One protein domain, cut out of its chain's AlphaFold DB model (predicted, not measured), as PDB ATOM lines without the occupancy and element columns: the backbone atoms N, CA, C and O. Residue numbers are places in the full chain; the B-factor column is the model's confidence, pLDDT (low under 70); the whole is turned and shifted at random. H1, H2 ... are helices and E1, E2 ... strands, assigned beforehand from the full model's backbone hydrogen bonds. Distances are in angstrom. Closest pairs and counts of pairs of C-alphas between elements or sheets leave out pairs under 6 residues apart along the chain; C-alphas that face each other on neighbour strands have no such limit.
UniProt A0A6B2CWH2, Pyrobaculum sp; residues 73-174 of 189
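Overview. This is residues 73 to 174 of the 189 residues of a protein of Pyrobaculum sp (UniProt A0A6B2CWH2). One long helix, H4, runs through the middle of the model, and the other three helices pack on it at crossed angles: H1 and H2 toward its later part, H3 at its beginning. H1 and H2 meet as a V at their link, H2 and H3 make a corner, and a small strand hairpin, E1 and E2, follows the end of H4, with E1 near H1. The printed part has 102 residues, with four named helices and then two named strands, in the order H1 H2 H3 H4 E1 E2; the two-stranded sheet is antiparallel, and the class is mostly helix. The whole is loose, with a radius of gyration of the C-alphas of 15.8 A and spans of 45 by 30 by 21 A.

Arrangement. H1, residues 75 to 92, touches H2, residues 95 to 113, with residues 86 to 91 alone; the closest C-alphas, of Ala 90 and Lys 98, are 5.2 A apart, at a steep tilt of 46 degrees, opposite ways. H1 also touches H4, residues 140 to 160, at a steep tilt of 38 degrees, the same way, with the C-alphas of Ala 87 and Gly 158 closest at 3.7 A. H2 touches H4 with residues 101 to 109 alone; the C-alphas of Ala 105 and Leu 152 are closest at 6.1 A, and the helices run opposite ways at a steep tilt of 46 degrees. H2 and H3, residues 115 to 131, only just touch, and only at the corner, with 3 pairs of C-alphas within 8 A; the closest are those of Trp 111 and Leu 118, 6.1 A apart, and the lines are about perpendicular at 79 degrees. H3 touches residues 140 to 145 of H4, opposite ways at a steep tilt of 57 degrees, with the C-alphas of Ala 122 and Ile 141 closest at 5.2 A. H1 and H3 are apart. E1, residues 163 to 166, and E2, residues 169 to 172, form a hairpin, antiparallel at 147 degrees, with N 164 and O 171 at 2.9 A and N 166 and O 169 at 2.8 A, within hydrogen-bond range. The closest C-alphas of H1 and E1, those of Arg 84 and Val 164, are 6.4 A apart. In H1, H3 and H4 every O i to N i+4 pair is within hydrogen-bond range; in H2, 14 of 15 are.

Along the chain. H1 begins at C-alpha 75, (165.011, -23.192, 0.788), and is 25.2 A long. H2 is 27.4 A long and H3 24.4 A. H4, 30.0 A long, ends at C-alpha 160, (167.482, -13.402, 19.033). E1 measures 9.6 A and E2 9.9 A, ending at C-alpha 172, (162.902, -23.248, 25.015).

Size, cuts and confidence. The two C-alphas farthest apart, of Ala 131 and Asn 174, are 46.0 A apart. The printed part has no cut and no long link; H3 to H4, with 8 residues between them, is short. The mean pLDDT of the printed part is 77.8, and residues 73, 93, 96 and 174 are under 70.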
ATOM      1  N   ASP A  73     164.359 -30.351   0.456       60.41
ATOM      2  CA  ASP A  73     163.243 -30.198  -0.486       60.41
ATOM      3  C   ASP A  73     162.857 -28.733  -0.751       60.41
ATOM      4  O   ASP A  73     162.230 -28.422  -1.761       60.41
ATOM      5  N   SER A  74     163.221 -27.801   0.145       73.75
ATOM      6  CA  SER A  74     162.964 -26.372  -0.059       73.75
ATOM      7  C   SER A  74     163.960 -25.440   0.656       73.75
ATOM      8  O   SER A  74     164.439 -25.765   1.752       73.75
ATOM      9  N   PRO A  75     164.203 -24.222   0.123       71.00
ATOM     10  CA  PRO A  75     165.011 -23.192   0.788       71.00
ATOM     11  C   PRO A  75     164.497 -22.808   2.181       71.00
ATOM     12  O   PRO A  75     165.289 -22.528   3.079       71.00
ATOM     13  N   ARG A  76     163.173 -22.835   2.394       79.38
ATOM     14  CA  ARG A  76     162.553 -22.538   3.694       79.38
ATOM     15  C   ARG A  76     162.922 -23.585   4.742       79.38
ATOM     16  O   ARG A  76     163.231 -23.227   5.877       79.38
ATOM     17  N   THR A  77     162.910 -24.865   4.367       74.56
ATOM     18  CA  THR A  77     163.316 -25.966   5.251       74.56
ATOM     19  C   THR A  77     164.791 -25.842   5.625       74.56
ATOM     20  O   THR A  77     165.132 -25.956   6.803       74.56
ATOM     21  N   VAL A  78     165.651 -25.521   4.650       74.88
ATOM     22  CA  VAL A  78     167.077 -25.247   4.895       74.88
ATOM     23  C   VAL A  78     167.243 -24.081   5.860       74.88
ATOM     24  O   VAL A  78     167.958 -24.211   6.847       74.88
ATOM     25  N   PHE A  79     166.558 -22.964   5.620       80.31
ATOM     26  CA  PHE A  79     166.671 -21.784   6.469       80.31
ATOM     27  C   PHE A  79     166.242 -22.066   7.911       80.31
ATOM     28  O   PHE A  79     167.002 -21.783   8.832       80.31
ATOM     29  N   LYS A  80     165.076 -22.700   8.117       81.19
ATOM     30  CA  LYS A  80     164.614 -23.114   9.453       81.19
ATOM     31  C   LYS A  80     165.631 -24.021  10.147       81.19
ATOM     32  O   LYS A  80     165.884 -23.870  11.342       81.19
ATOM     33  N   TRP A  81     166.219 -24.958   9.403       78.81
ATOM     34  CA  TRP A  81     167.249 -25.845   9.932       78.81
ATOM     35  C   TRP A  81     168.507 -25.067  10.343       78.81
ATOM     36  O   TRP A  81     168.936 -25.198  11.487       78.81
ATOM     37  N   ILE A  82     169.052 -24.213   9.467       78.62
ATOM     38  CA  ILE A  82     170.241 -23.387   9.740       78.62
ATOM     39  C   ILE A  82     169.993 -22.452  10.935       78.62
ATOM     40  O   ILE A  82     170.806 -22.404  11.857       78.62
ATOM     41  N   GLN A  83     168.854 -21.752  10.958       82.88
ATOM     42  CA  GLN A  83     168.471 -20.859  12.054       82.88
ATOM     43  C   GLN A  83     168.440 -21.607  13.389       82.88
ATOM     44  O   GLN A  83     168.968 -21.108  14.381       82.88
ATOM     45  N   ARG A  84     167.886 -22.827  13.424       82.19
ATOM     46  CA  ARG A  84     167.885 -23.653  14.638       82.19
ATOM     47  C   ARG A  84     169.303 -23.982  15.100       82.19
ATOM     48  O   ARG A  84     169.573 -23.882  16.293       82.19
ATOM     49  N   GLN A  85     170.206 -24.355  14.187       80.62
ATOM     50  CA  GLN A  85     171.601 -24.651  14.540       80.62
ATOM     51  C   GLN A  85     172.284 -23.437  15.176       80.62
ATOM     52  O   GLN A  85     172.888 -23.560  16.242       80.62
ATOM     53  N   TYR A  86     172.129 -22.252  14.578       83.12
ATOM     54  CA  TYR A  86     172.705 -21.027  15.128       83.12
ATOM     55  C   TYR A  86     172.049 -20.591  16.438       83.12
ATOM     56  O   TYR A  86     172.761 -20.163  17.342       83.12
ATOM     57  N   ALA A  87     170.735 -20.767  16.594       84.38
ATOM     58  CA  ALA A  87     170.043 -20.496  17.851       84.38
ATOM     59  C   ALA A  87     170.561 -21.390  18.987       84.38
ATOM     60  O   ALA A  87     170.910 -20.908  20.067       84.38
ATOM     61  N   MET A  88     170.698 -22.693  18.733       80.12
ATOM     62  CA  MET A  88     171.273 -23.625  19.704       80.12
ATOM     63  C   MET A  88     172.729 -23.280  20.023       80.12
ATOM     64  O   MET A  88     173.106 -23.253  21.190       80.12
ATOM     65  N   ALA A  89     173.546 -22.967  19.019       78.44
ATOM     66  CA  ALA A  89     174.951 -22.637  19.227       78.44
ATOM     67  C   ALA A  89     175.144 -21.301  19.978       78.44
ATOM     68  O   ALA A  89     175.986 -21.221  20.873       78.44
ATOM     69  N   ALA A  90     174.322 -20.284  19.707       80.75
ATOM     70  CA  ALA A  90     174.351 -19.008  20.424       80.75
ATOM     71  C   ALA A  90     173.901 -19.146  21.892       80.75
ATOM     72  O   ALA A  90     174.443 -18.491  22.789       80.75
ATOM     73  N   ARG A  91     172.920 -20.014  22.165       82.62
ATOM     74  CA  ARG A  91     172.317 -20.160  23.500       82.62
ATOM     75  C   ARG A  91     173.015 -21.214  24.353       82.62
ATOM     76  O   ARG A  91     173.481 -20.901  25.450       82.62
ATOM     77  N   LEU A  92     173.138 -22.422  23.817       78.00
ATOM     78  CA  LEU A  92     173.620 -23.623  24.503       78.00
ATOM     79  C   LEU A  92     175.108 -23.909  24.248       78.00
ATOM     80  O   LEU A  92     175.703 -24.714  24.961       78.00
ATOM     81  N   GLY A  93     175.711 -23.288  23.231       68.06
ATOM     82  CA  GLY A  93     177.126 -23.484  22.919       68.06
ATOM     83  C   GLY A  93     178.060 -22.948  24.014       68.06
ATOM     84  O   GLY A  93     177.687 -22.043  24.767       68.06
ATOM     85  N   PRO A  94     179.296 -23.469  24.114       71.12
ATOM     86  CA  PRO A  94     180.308 -22.927  25.019       71.12
ATOM     87  C   PRO A  94     180.719 -21.499  24.601       71.12
ATOM     88  O   PRO A  94     180.546 -21.135  23.434       71.12
ATOM     89  N   PRO A  95     181.319 -20.691  25.500       75.44
ATOM     90  CA  PRO A  95     181.676 -19.296  25.215       75.44
ATOM     91  C   PRO A  95     182.460 -19.092  23.910       75.44
ATOM     92  O   PRO A  95     182.119 -18.211  23.129       75.44
ATOM     93  N   ALA A  96     183.434 -19.961  23.617       68.56
ATOM     94  CA  ALA A  96     184.227 -19.896  22.385       68.56
ATOM     95  C   ALA A  96     183.375 -20.014  21.106       68.56
ATOM     96  O   ALA A  96     183.625 -19.313  20.129       68.56
ATOM     97  N   VAL A  97     182.330 -20.852  21.117       70.75
ATOM     98  CA  VAL A  97     181.407 -20.994  19.979       70.75
ATOM     99  C   VAL A  97     180.577 -19.724  19.802       70.75
ATOM    100  O   VAL A  97     180.384 -19.281  18.675       70.75
ATOM    101  N   LYS A  98     180.139 -19.091  20.896       77.81
ATOM    102  CA  LYS A  98     179.388 -17.825  20.839       77.81
ATOM    103  C   LYS A  98     180.238 -16.692  20.266       77.81
ATOM    104  O   LYS A  98     179.765 -15.962  19.401       77.81
ATOM    105  N   VAL A  99     181.496 -16.593  20.701       73.81
ATOM    106  CA  VAL A  99     182.472 -15.634  20.156       73.81
ATOM    107  C   VAL A  99     182.712 -15.902  18.670       73.81
ATOM    108  O   VAL A  99     182.644 -14.973  17.872       73.81
ATOM    109  N   GLY A 100     182.903 -17.165  18.279       73.44
ATOM    110  CA  GLY A 100     183.052 -17.549  16.873       73.44
ATOM    111  C   GLY A 100     181.837 -17.180  16.017       73.44
ATOM    112  O   GLY A 100     182.000 -16.690  14.904       73.44
ATOM    113  N   LEU A 101     180.618 -17.341  16.542       78.44
ATOM    114  CA  LEU A 101     179.395 -16.910  15.859       78.44
ATOM    115  C   LEU A 101     179.275 -15.391  15.743       78.44
ATOM    116  O   LEU A 101     178.851 -14.903  14.698       78.44
ATOM    117  N   ALA A 102     179.652 -14.644  16.780       77.31
ATOM    118  CA  ALA A 102     179.665 -13.186  16.730       77.31
ATOM    119  C   ALA A 102     180.699 -12.683  15.709       77.31
ATOM    120  O   ALA A 102     180.377 -11.842  14.873       77.31
ATOM    121  N   ALA A 103     181.903 -13.259  15.707       77.12
ATOM    122  CA  ALA A 103     182.936 -12.966  14.719       77.12
ATOM    123  C   ALA A 103     182.476 -13.310  13.294       77.12
ATOM    124  O   ALA A 103     182.679 -12.516  12.380       77.12
ATOM    125  N   LEU A 104     181.794 -14.447  13.107       79.88
ATOM    126  CA  LEU A 104     181.186 -14.817  11.828       79.88
ATOM    127  C   LEU A 104     180.127 -13.797  11.393       79.88
ATOM    128  O   LEU A 104     180.117 -13.406  10.231       79.88
ATOM    129  N   ALA A 105     179.252 -13.353  12.297       83.94
ATOM    130  CA  ALA A 105     178.233 -12.352  11.992       83.94
ATOM    131  C   ALA A 105     178.857 -11.016  11.572       83.94
ATOM    132  O   ALA A 105     178.425 -10.438  10.579       83.94
ATOM    133  N   ILE A 106     179.893 -10.562  12.286       81.38
ATOM    134  CA  ILE A 106     180.644  -9.342  11.961       81.38
ATOM    135  C   ILE A 106     181.312  -9.488  10.596       81.38
ATOM    136  O   ILE A 106     181.102  -8.647   9.730       81.38
ATOM    137  N   TRP A 107     182.049 -10.580  10.381       80.75
ATOM    138  CA  TRP A 107     182.716 -10.868   9.113       80.75
ATOM    139  C   TRP A 107     181.737 -10.873   7.942       80.75
ATOM    140  O   TRP A 107     181.977 -10.229   6.921       80.75
ATOM    141  N   LEU A 108     180.606 -11.565   8.110       81.69
ATOM    142  CA  LEU A 108     179.549 -11.567   7.116       81.69
ATOM    143  C   LEU A 108     179.027 -10.144   6.924       81.69
ATOM    144  O   LEU A 108     179.045  -9.676   5.798       81.69
ATOM    145  N   ALA A 109     178.643  -9.410   7.967       83.00
ATOM    146  CA  ALA A 109     178.142  -8.036   7.842       83.00
ATOM    147  C   ALA A 109     179.117  -7.094   7.111       83.00
ATOM    148  O   ALA A 109     178.684  -6.279   6.298       83.00
ATOM    149  N   THR A 110     180.430  -7.253   7.301       79.75
ATOM    150  CA  THR A 110     181.443  -6.497   6.549       79.75
ATOM    151  C   THR A 110     181.310  -6.701   5.035       79.75
ATOM    152  O   THR A 110     181.514  -5.766   4.270       79.75
ATOM    153  N   TRP A 111     180.893  -7.881   4.572       77.81
ATOM    154  CA  TRP A 111     180.675  -8.130   3.141       77.81
ATOM    155  C   TRP A 111     179.452  -7.393   2.584       77.81
ATOM    156  O   TRP A 111     179.423  -7.108   1.389       77.81
ATOM    157  N   ALA A 112     178.465  -7.049   3.420       73.88
ATOM    158  CA  ALA A 112     177.333  -6.222   2.996       73.88
ATOM    159  C   ALA A 112     177.764  -4.768   2.747       73.88
ATOM    160  O   ALA A 112     177.221  -4.112   1.862       73.88
ATOM    161  N   LEU A 113     178.769  -4.286   3.488       77.88
ATOM    162  CA  LEU A 113     179.365  -2.962   3.287       77.88
ATOM    163  C   LEU A 113     180.245  -2.908   2.029       77.88
ATOM    164  O   LEU A 113     180.390  -1.854   1.416       77.88
ATOM    165  N   TYR A 114     180.799  -4.051   1.618       80.88
ATOM    166  CA  TYR A 114     181.679  -4.178   0.456       80.88
ATOM    167  C   TYR A 114     181.155  -5.250  -0.517       80.88
ATOM    168  O   TYR A 114     181.734  -6.336  -0.622       80.88
ATOM    169  N   PRO A 115     180.072  -4.971  -1.270       71.94
ATOM    170  CA  PRO A 115     179.394  -5.973  -2.101       71.94
ATOM    171  C   PRO A 115     180.272  -6.528  -3.234       71.94
ATOM    172  O   PRO A 115     180.067  -7.655  -3.690       71.94
ATOM    173  N   HIS A 116     181.297  -5.781  -3.657       76.31
ATOM    174  CA  HIS A 116     182.294  -6.256  -4.616       76.31
ATOM    175  C   HIS A 116     183.072  -7.471  -4.088       76.31
ATOM    176  O   HIS A 116     183.366  -8.387  -4.850       76.31
ATOM    177  N   THR A 117     183.337  -7.539  -2.782       72.88
ATOM    178  CA  THR A 117     184.010  -8.674  -2.134       72.88
ATOM    179  C   THR A 117     183.175  -9.943  -2.264       72.88
ATOM    180  O   THR A 117     183.688 -11.003  -2.624       72.88
ATOM    181  N   LEU A 118     181.861  -9.833  -2.058       73.38
ATOM    182  CA  LEU A 118     180.928 -10.944  -2.221       73.38
ATOM    183  C   LEU A 118     180.862 -11.429  -3.679       73.38
ATOM    184  O   LEU A 118     180.863 -12.639  -3.919       73.38
ATOM    185  N   LEU A 119     180.880 -10.507  -4.647       77.56
ATOM    186  CA  LEU A 119     180.960 -10.850  -6.068       77.56
ATOM    187  C   LEU A 119     182.273 -11.574  -6.403       77.56
ATOM    188  O   LEU A 119     182.235 -12.612  -7.061       77.56
ATOM    189  N   ILE A 120     183.413 -11.088  -5.900       77.44
ATOM    190  CA  ILE A 120     184.729 -11.723  -6.087       77.44
ATOM    191  C   ILE A 120     184.710 -13.160  -5.555       77.44
ATOM    192  O   ILE A 120     185.101 -14.079  -6.274       77.44
ATOM    193  N   TYR A 121     184.194 -13.394  -4.346       72.69
ATOM    194  CA  TYR A 121     184.106 -14.745  -3.782       72.69
ATOM    195  C   TYR A 121     183.117 -15.651  -4.529       72.69
ATOM    196  O   TYR A 121     183.390 -16.843  -4.707       72.69
ATOM    197  N   ALA A 122     181.986 -15.115  -4.994       76.50
ATOM    198  CA  ALA A 122     181.017 -15.870  -5.786       76.50
ATOM    199  C   ALA A 122     181.605 -16.293  -7.144       76.50
ATOM    200  O   ALA A 122     181.491 -17.462  -7.530       76.50
ATOM    201  N   VAL A 123     182.293 -15.377  -7.832       79.50
ATOM    202  CA  VAL A 123     182.979 -15.634  -9.106       79.50
ATOM    203  C   VAL A 123     184.158 -16.589  -8.912       79.50
ATOM    204  O   VAL A 123     184.255 -17.583  -9.629       79.50
ATOM    205  N   ALA A 124     185.001 -16.375  -7.901       76.81
ATOM    206  CA  ALA A 124     186.102 -17.281  -7.570       76.81
ATOM    207  C   ALA A 124     185.592 -18.698  -7.248       76.81
ATOM    208  O   ALA A 124     186.150 -19.693  -7.712       76.81
ATOM    209  N   GLY A 125     184.484 -18.805  -6.508       72.31
ATOM    210  CA  GLY A 125     183.823 -20.079  -6.227       72.31
ATOM    211  C   GLY A 125     183.284 -20.773  -7.482       72.31
ATOM    212  O   GLY A 125     183.387 -21.998  -7.593       72.31
ATOM    213  N   TYR A 126     182.743 -20.011  -8.436       76.75
ATOM    214  CA  TYR A 126     182.308 -20.523  -9.737       76.75
ATOM    215  C   TYR A 126     183.489 -21.041 -10.571       76.75
ATOM    216  O   TYR A 126     183.452 -22.181 -11.037       76.75
ATOM    217  N   ILE A 127     184.563 -20.250 -10.694       78.12
ATOM    218  CA  ILE A 127     185.786 -20.625 -11.422       78.12
ATOM    219  C   ILE A 127     186.390 -21.897 -10.821       78.12
ATOM    220  O   ILE A 127     186.664 -22.853 -11.546       78.12
ATOM    221  N   ARG A 128     186.512 -21.964  -9.488       72.56
ATOM    222  CA  ARG A 128     187.011 -23.156  -8.787       72.56
ATOM    223  C   ARG A 128     186.161 -24.392  -9.076       72.56
ATOM    224  O   ARG A 128     186.707 -25.470  -9.274       72.56
ATOM    225  N   ARG A 129     184.830 -24.268  -9.107       71.88
ATOM    226  CA  ARG A 129     183.948 -25.401  -9.437       71.88
ATOM    227  C   ARG A 129     184.155 -25.900 -10.859       71.88
ATOM    228  O   ARG A 129     184.237 -27.111 -11.039       71.88
ATOM    229  N   LYS A 130     184.291 -24.986 -11.826       76.56
ATOM    230  CA  LYS A 130     184.644 -25.348 -13.203       76.56
ATOM    231  C   LYS A 130     185.988 -26.072 -13.269       76.56
ATOM    232  O   LYS A 130     186.064 -27.117 -13.900       76.56
ATOM    233  N   ALA A 131     187.002 -25.570 -12.565       72.06
ATOM    234  CA  ALA A 131     188.321 -26.202 -12.504       72.06
ATOM    235  C   ALA A 131     188.286 -27.614 -11.886       72.06
ATOM    236  O   ALA A 131     189.058 -28.479 -12.279       72.06
ATOM    237  N   LEU A 132     187.369 -27.867 -10.947       71.31
ATOM    238  CA  LEU A 132     187.176 -29.173 -10.306       71.31
ATOM    239  C   LEU A 132     186.226 -30.111 -11.078       71.31
ATOM    240  O   LEU A 132     185.847 -31.151 -10.544       71.31
ATOM    241  N   GLY A 133     185.774 -29.739 -12.282       73.88
ATOM    242  CA  GLY A 133     184.821 -30.537 -13.065       73.88
ATOM    243  C   GLY A 133     183.431 -30.665 -12.425       73.88
ATOM    244  O   GLY A 133     182.650 -31.536 -12.800       73.88
ATOM    245  N   VAL A 134     183.100 -29.815 -11.447       72.19
ATOM    246  CA  VAL A 134     181.800 -29.832 -10.768       72.19
ATOM    247  C   VAL A 134     180.794 -29.027 -11.594       72.19
ATOM    248  O   VAL A 134     181.081 -27.868 -11.906       72.19
ATOM    249  N   PRO A 135     179.586 -29.557 -11.871       73.88
ATOM    250  CA  PRO A 135     178.538 -28.807 -12.553       73.88
ATOM    251  C   PRO A 135     178.286 -27.447 -11.885       73.88
ATOM    252  O   PRO A 135     177.962 -27.352 -10.692       73.88
ATOM    253  N   ALA A 136     178.470 -26.377 -12.657       70.06
ATOM    254  CA  ALA A 136     178.291 -25.004 -12.214       70.06
ATOM    255  C   ALA A 136     177.655 -24.188 -13.339       70.06
ATOM    256  O   ALA A 136     178.251 -23.990 -14.396       70.06
ATOM    257  N   THR A 137     176.436 -23.714 -13.101       78.56
ATOM    258  CA  THR A 137     175.729 -22.786 -13.984       78.56
ATOM    259  C   THR A 137     176.017 -21.348 -13.556       78.56
ATOM    260  O   THR A 137     176.423 -21.102 -12.419       78.56
ATOM    261  N   LEU A 138     175.772 -20.375 -14.436       76.00
ATOM    262  CA  LEU A 138     175.885 -18.950 -14.088       76.00
ATOM    263  C   LEU A 138     174.938 -18.547 -12.942       76.00
ATOM    264  O   LEU A 138     175.257 -17.636 -12.184       76.00
ATOM    265  N   LEU A 139     173.846 -19.296 -12.733       76.88
ATOM    266  CA  LEU A 139     172.946 -19.162 -11.579       76.88
ATOM    267  C   LEU A 139     173.643 -19.404 -10.229       76.88
ATOM    268  O   LEU A 139     173.113 -19.020  -9.189       76.88
ATOM    269  N   TYR A 140     174.841 -19.997 -10.221       73.44
ATOM    270  CA  TYR A 140     175.648 -20.140  -9.012       73.44
ATOM    271  C   TYR A 140     175.967 -18.792  -8.359       73.44
ATOM    272  O   TYR A 140     175.952 -18.704  -7.137       73.44
ATOM    273  N   ILE A 141     176.247 -17.754  -9.150       71.06
ATOM    274  CA  ILE A 141     176.654 -16.436  -8.645       71.06
ATOM    275  C   ILE A 141     175.517 -15.761  -7.852       71.06
ATOM    276  O   ILE A 141     175.736 -15.440  -6.681       71.06
ATOM    277  N   PRO A 142     174.290 -15.601  -8.391       76.56
ATOM    278  CA  PRO A 142     173.179 -15.066  -7.606       76.56
ATOM    279  C   PRO A 142     172.774 -16.002  -6.457       76.56
ATOM    280  O   PRO A 142     172.493 -15.527  -5.360       76.56
ATOM    281  N   ALA A 143     172.823 -17.328  -6.640       73.94
ATOM    282  CA  ALA A 143     172.548 -18.269  -5.551       73.94
ATOM    283  C   ALA A 143     173.560 -18.146  -4.398       73.94
ATOM    284  O   ALA A 143     173.193 -18.271  -3.230       73.94
ATOM    285  N   ALA A 144     174.826 -17.865  -4.715       73.25
ATOM    286  CA  ALA A 144     175.877 -17.634  -3.738       73.25
ATOM    287  C   ALA A 144     175.639 -16.368  -2.912       73.25
ATOM    288  O   ALA A 144     175.793 -16.391  -1.689       73.25
ATOM    289  N   ALA A 145     175.205 -15.294  -3.571       73.56
ATOM    290  CA  ALA A 145     174.825 -14.054  -2.908       73.56
ATOM    291  C   ALA A 145     173.630 -14.254  -1.961       73.56
ATOM    292  O   ALA A 145     173.673 -13.842  -0.801       73.56
ATOM    293  N   VAL A 146     172.593 -14.962  -2.416       77.19
ATOM    294  CA  VAL A 146     171.414 -15.275  -1.594       77.19
ATOM    295  C   VAL A 146     171.792 -16.148  -0.394       77.19
ATOM    296  O   VAL A 146     171.356 -15.875   0.724       77.19
ATOM    297  N   ALA A 147     172.646 -17.157  -0.583       76.00
ATOM    298  CA  ALA A 147     173.104 -18.025   0.503       76.00
ATOM    299  C   ALA A 147     173.843 -17.252   1.606       76.00
ATOM    300  O   ALA A 147     173.673 -17.553   2.790       76.00
ATOM    301  N   TYR A 148     174.625 -16.237   1.235       80.50
ATOM    302  CA  TYR A 148     175.264 -15.336   2.188       80.50
ATOM    303  C   TYR A 148     174.223 -14.583   3.036       80.50
ATOM    304  O   TYR A 148     174.293 -14.641   4.265       80.50
ATOM    305  N   VAL A 149     173.222 -13.959   2.401       81.44
ATOM    306  CA  VAL A 149     172.169 -13.203   3.109       81.44
ATOM    307  C   VAL A 149     171.388 -14.122   4.045       81.44
ATOM    308  O   VAL A 149     171.157 -13.783   5.204       81.44
ATOM    309  N   TYR A 150     171.044 -15.321   3.571       82.00
ATOM    310  CA  TYR A 150     170.364 -16.342   4.369       82.00
ATOM    311  C   TYR A 150     171.195 -16.763   5.583       82.00
ATOM    312  O   TYR A 150     170.649 -16.928   6.671       82.00
ATOM    313  N   THR A 151     172.511 -16.916   5.418       82.19
ATOM    314  CA  THR A 151     173.409 -17.301   6.513       82.19
ATOM    315  C   THR A 151     173.512 -16.187   7.550       82.19
ATOM    316  O   THR A 151     173.325 -16.453   8.735       82.19
ATOM    317  N   LEU A 152     173.733 -14.939   7.123       85.94
ATOM    318  CA  LEU A 152     173.789 -13.791   8.030       85.94
ATOM    319  C   LEU A 152     172.472 -13.630   8.801       85.94
ATOM    320  O   LEU A 152     172.488 -13.545  10.029       85.94
ATOM    321  N   ALA A 153     171.335 -13.669   8.101       87.31
ATOM    322  CA  ALA A 153     170.017 -13.588   8.722       87.31
ATOM    323  C   ALA A 153     169.797 -14.718   9.738       87.31
ATOM    324  O   ALA A 153     169.329 -14.466  10.844       87.31
ATOM    325  N   ALA A 154     170.184 -15.953   9.406       84.69
ATOM    326  CA  ALA A 154     170.044 -17.085  10.312       84.69
ATOM    327  C   ALA A 154     170.943 -16.975  11.557       84.69
ATOM    328  O   ALA A 154     170.505 -17.353  12.643       84.69
ATOM    329  N   VAL A 155     172.166 -16.440  11.433       83.25
ATOM    330  CA  VAL A 155     173.055 -16.189  12.582       83.25
ATOM    331  C   VAL A 155     172.466 -15.108  13.492       83.25
ATOM    332  O   VAL A 155     172.337 -15.330  14.695       83.25
ATOM    333  N   VAL A 156     172.058 -13.967  12.922       87.00
ATOM    334  CA  VAL A 156     171.473 -12.842  13.675       87.00
ATOM    335  C   VAL A 156     170.188 -13.272  14.379       87.00
ATOM    336  O   VAL A 156     170.057 -13.101  15.592       87.00
ATOM    337  N   LEU A 157     169.263 -13.907  13.654       87.38
ATOM    338  CA  LEU A 157     168.047 -14.455  14.250       87.38
ATOM    339  C   LEU A 157     168.367 -15.533  15.281       87.38
ATOM    340  O   LEU A 157     167.669 -15.614  16.285       87.38
ATOM    341  N   GLY A 158     169.423 -16.327  15.093       83.69
ATOM    342  CA  GLY A 158     169.889 -17.302  16.077       83.69
ATOM    343  C   GLY A 158     170.197 -16.667  17.436       83.69
ATOM    344  O   GLY A 158     169.755 -17.178  18.464       83.69
ATOM    345  N   PHE A 159     170.858 -15.506  17.457       83.44
ATOM    346  CA  PHE A 159     171.081 -14.760  18.702       83.44
ATOM    347  C   PHE A 159     169.779 -14.266  19.339       83.44
ATOM    348  O   PHE A 159     169.676 -14.249  20.564       83.44
ATOM    349  N   LEU A 160     168.771 -13.908  18.545       85.88
ATOM    350  CA  LEU A 160     167.482 -13.402  19.033       85.88
ATOM    351  C   LEU A 160     166.485 -14.516  19.394       85.88
ATOM    352  O   LEU A 160     165.557 -14.294  20.167       85.88
ATOM    353  N   THR A 161     166.688 -15.728  18.880       85.81
ATOM    354  CA  THR A 161     165.765 -16.854  19.041       85.81
ATOM    355  C   THR A 161     165.950 -17.506  20.413       85.81
ATOM    356  O   THR A 161     167.024 -18.011  20.749       85.81
ATOM    357  N   SER A 162     164.886 -17.509  21.216       83.06
ATOM    358  CA  SER A 162     164.826 -18.152  22.535       83.06
ATOM    359  C   SER A 162     164.084 -19.487  22.524       83.06
ATOM    360  O   SER A 162     164.213 -20.254  23.479       83.06
ATOM    361  N   GLU A 163     163.324 -19.779  21.471       86.69
ATOM    362  CA  GLU A 163     162.495 -20.974  21.340       86.69
ATOM    363  C   GLU A 163     162.572 -21.508  19.907       86.69
ATOM    364  O   GLU A 163     162.619 -20.735  18.952       86.69
ATOM    365  N   VAL A 164     162.610 -22.830  19.746       83.69
ATOM    366  CA  VAL A 164     162.692 -23.479  18.432       83.69
ATOM    367  C   VAL A 164     161.680 -24.603  18.311       83.69
ATOM    368  O   VAL A 164     161.452 -25.357  19.254       83.69
ATOM    369  N   GLU A 165     161.096 -24.740  17.127       82.44
ATOM    370  CA  GLU A 165     160.256 -25.884  16.793       82.44
ATOM    371  C   GLU A 165     161.135 -27.107  16.481       82.44
ATOM    372  O   GLU A 165     162.027 -27.069  15.622       82.44
ATOM    373  N   TRP A 166     160.880 -28.210  17.177       77.75
ATOM    374  CA  TRP A 166     161.553 -29.485  16.983       77.75
ATOM    375  C   TRP A 166     160.565 -30.638  17.119       77.75
ATOM    376  O   TRP A 166     159.911 -30.788  18.149       77.75
ATOM    377  N   ARG A 167     160.451 -31.459  16.065       73.50
ATOM    378  CA  ARG A 167     159.553 -32.631  16.013       73.50
ATOM    379  C   ARG A 167     158.106 -32.298  16.432       73.50
ATOM    380  O   ARG A 167     157.497 -33.029  17.208       73.50
ATOM    381  N   GLY A 168     157.586 -31.164  15.955       78.00
ATOM    382  CA  GLY A 168     156.234 -30.683  16.268       78.00
ATOM    383  C   GLY A 168     156.056 -30.116  17.681       78.00
ATOM    384  O   GLY A 168     154.927 -29.903  18.111       78.00
ATOM    385  N   ARG A 169     157.144 -29.882  18.429       78.44
ATOM    386  CA  ARG A 169     157.122 -29.293  19.777       78.44
ATOM    387  C   ARG A 169     157.927 -28.001  19.815       78.44
ATOM    388  O   ARG A 169     158.973 -27.908  19.179       78.44
ATOM    389  N   VAL A 170     157.480 -27.027  20.603       82.56
ATOM    390  CA  VAL A 170     158.255 -25.810  20.883       82.56
ATOM    391  C   VAL A 170     159.189 -26.079  22.057       82.56
ATOM    392  O   VAL A 170     158.755 -26.500  23.128       82.56
ATOM    393  N   VAL A 171     160.484 -25.848  21.853       80.56
ATOM    394  CA  VAL A 171     161.529 -26.093  22.845       80.56
ATOM    395  C   VAL A 171     162.216 -24.786  23.211       80.56
ATOM    396  O   VAL A 171     162.759 -24.102  22.345       80.56
ATOM    397  N   LYS A 172     162.230 -24.450  24.505       82.94
ATOM    398  CA  LYS A 172     162.902 -23.248  25.015       82.94
ATOM    399  C   LYS A 172     164.409 -23.480  25.139       82.94
ATOM    400  O   LYS A 172     164.850 -24.400  25.820       82.94
ATOM    401  N   LEU A 173     165.198 -22.608  24.520       77.56
ATOM    402  CA  LEU A 173     166.664 -22.616  24.542       77.56
ATOM    403  C   LEU A 173     167.257 -21.896  25.764       77.56
ATOM    404  O   LEU A 173     168.446 -22.029  26.032       77.56
ATOM    405  N   ASN A 174     166.438 -21.152  26.513       64.94
ATOM    406  CA  ASN A 174     166.828 -20.440  27.736       64.94
ATOM    407  C   ASN A 174     166.632 -21.277  29.016       64.94
ATOM    408  O   ASN A 174     166.467 -20.714  30.097       64.94
TER     409      ASN A 174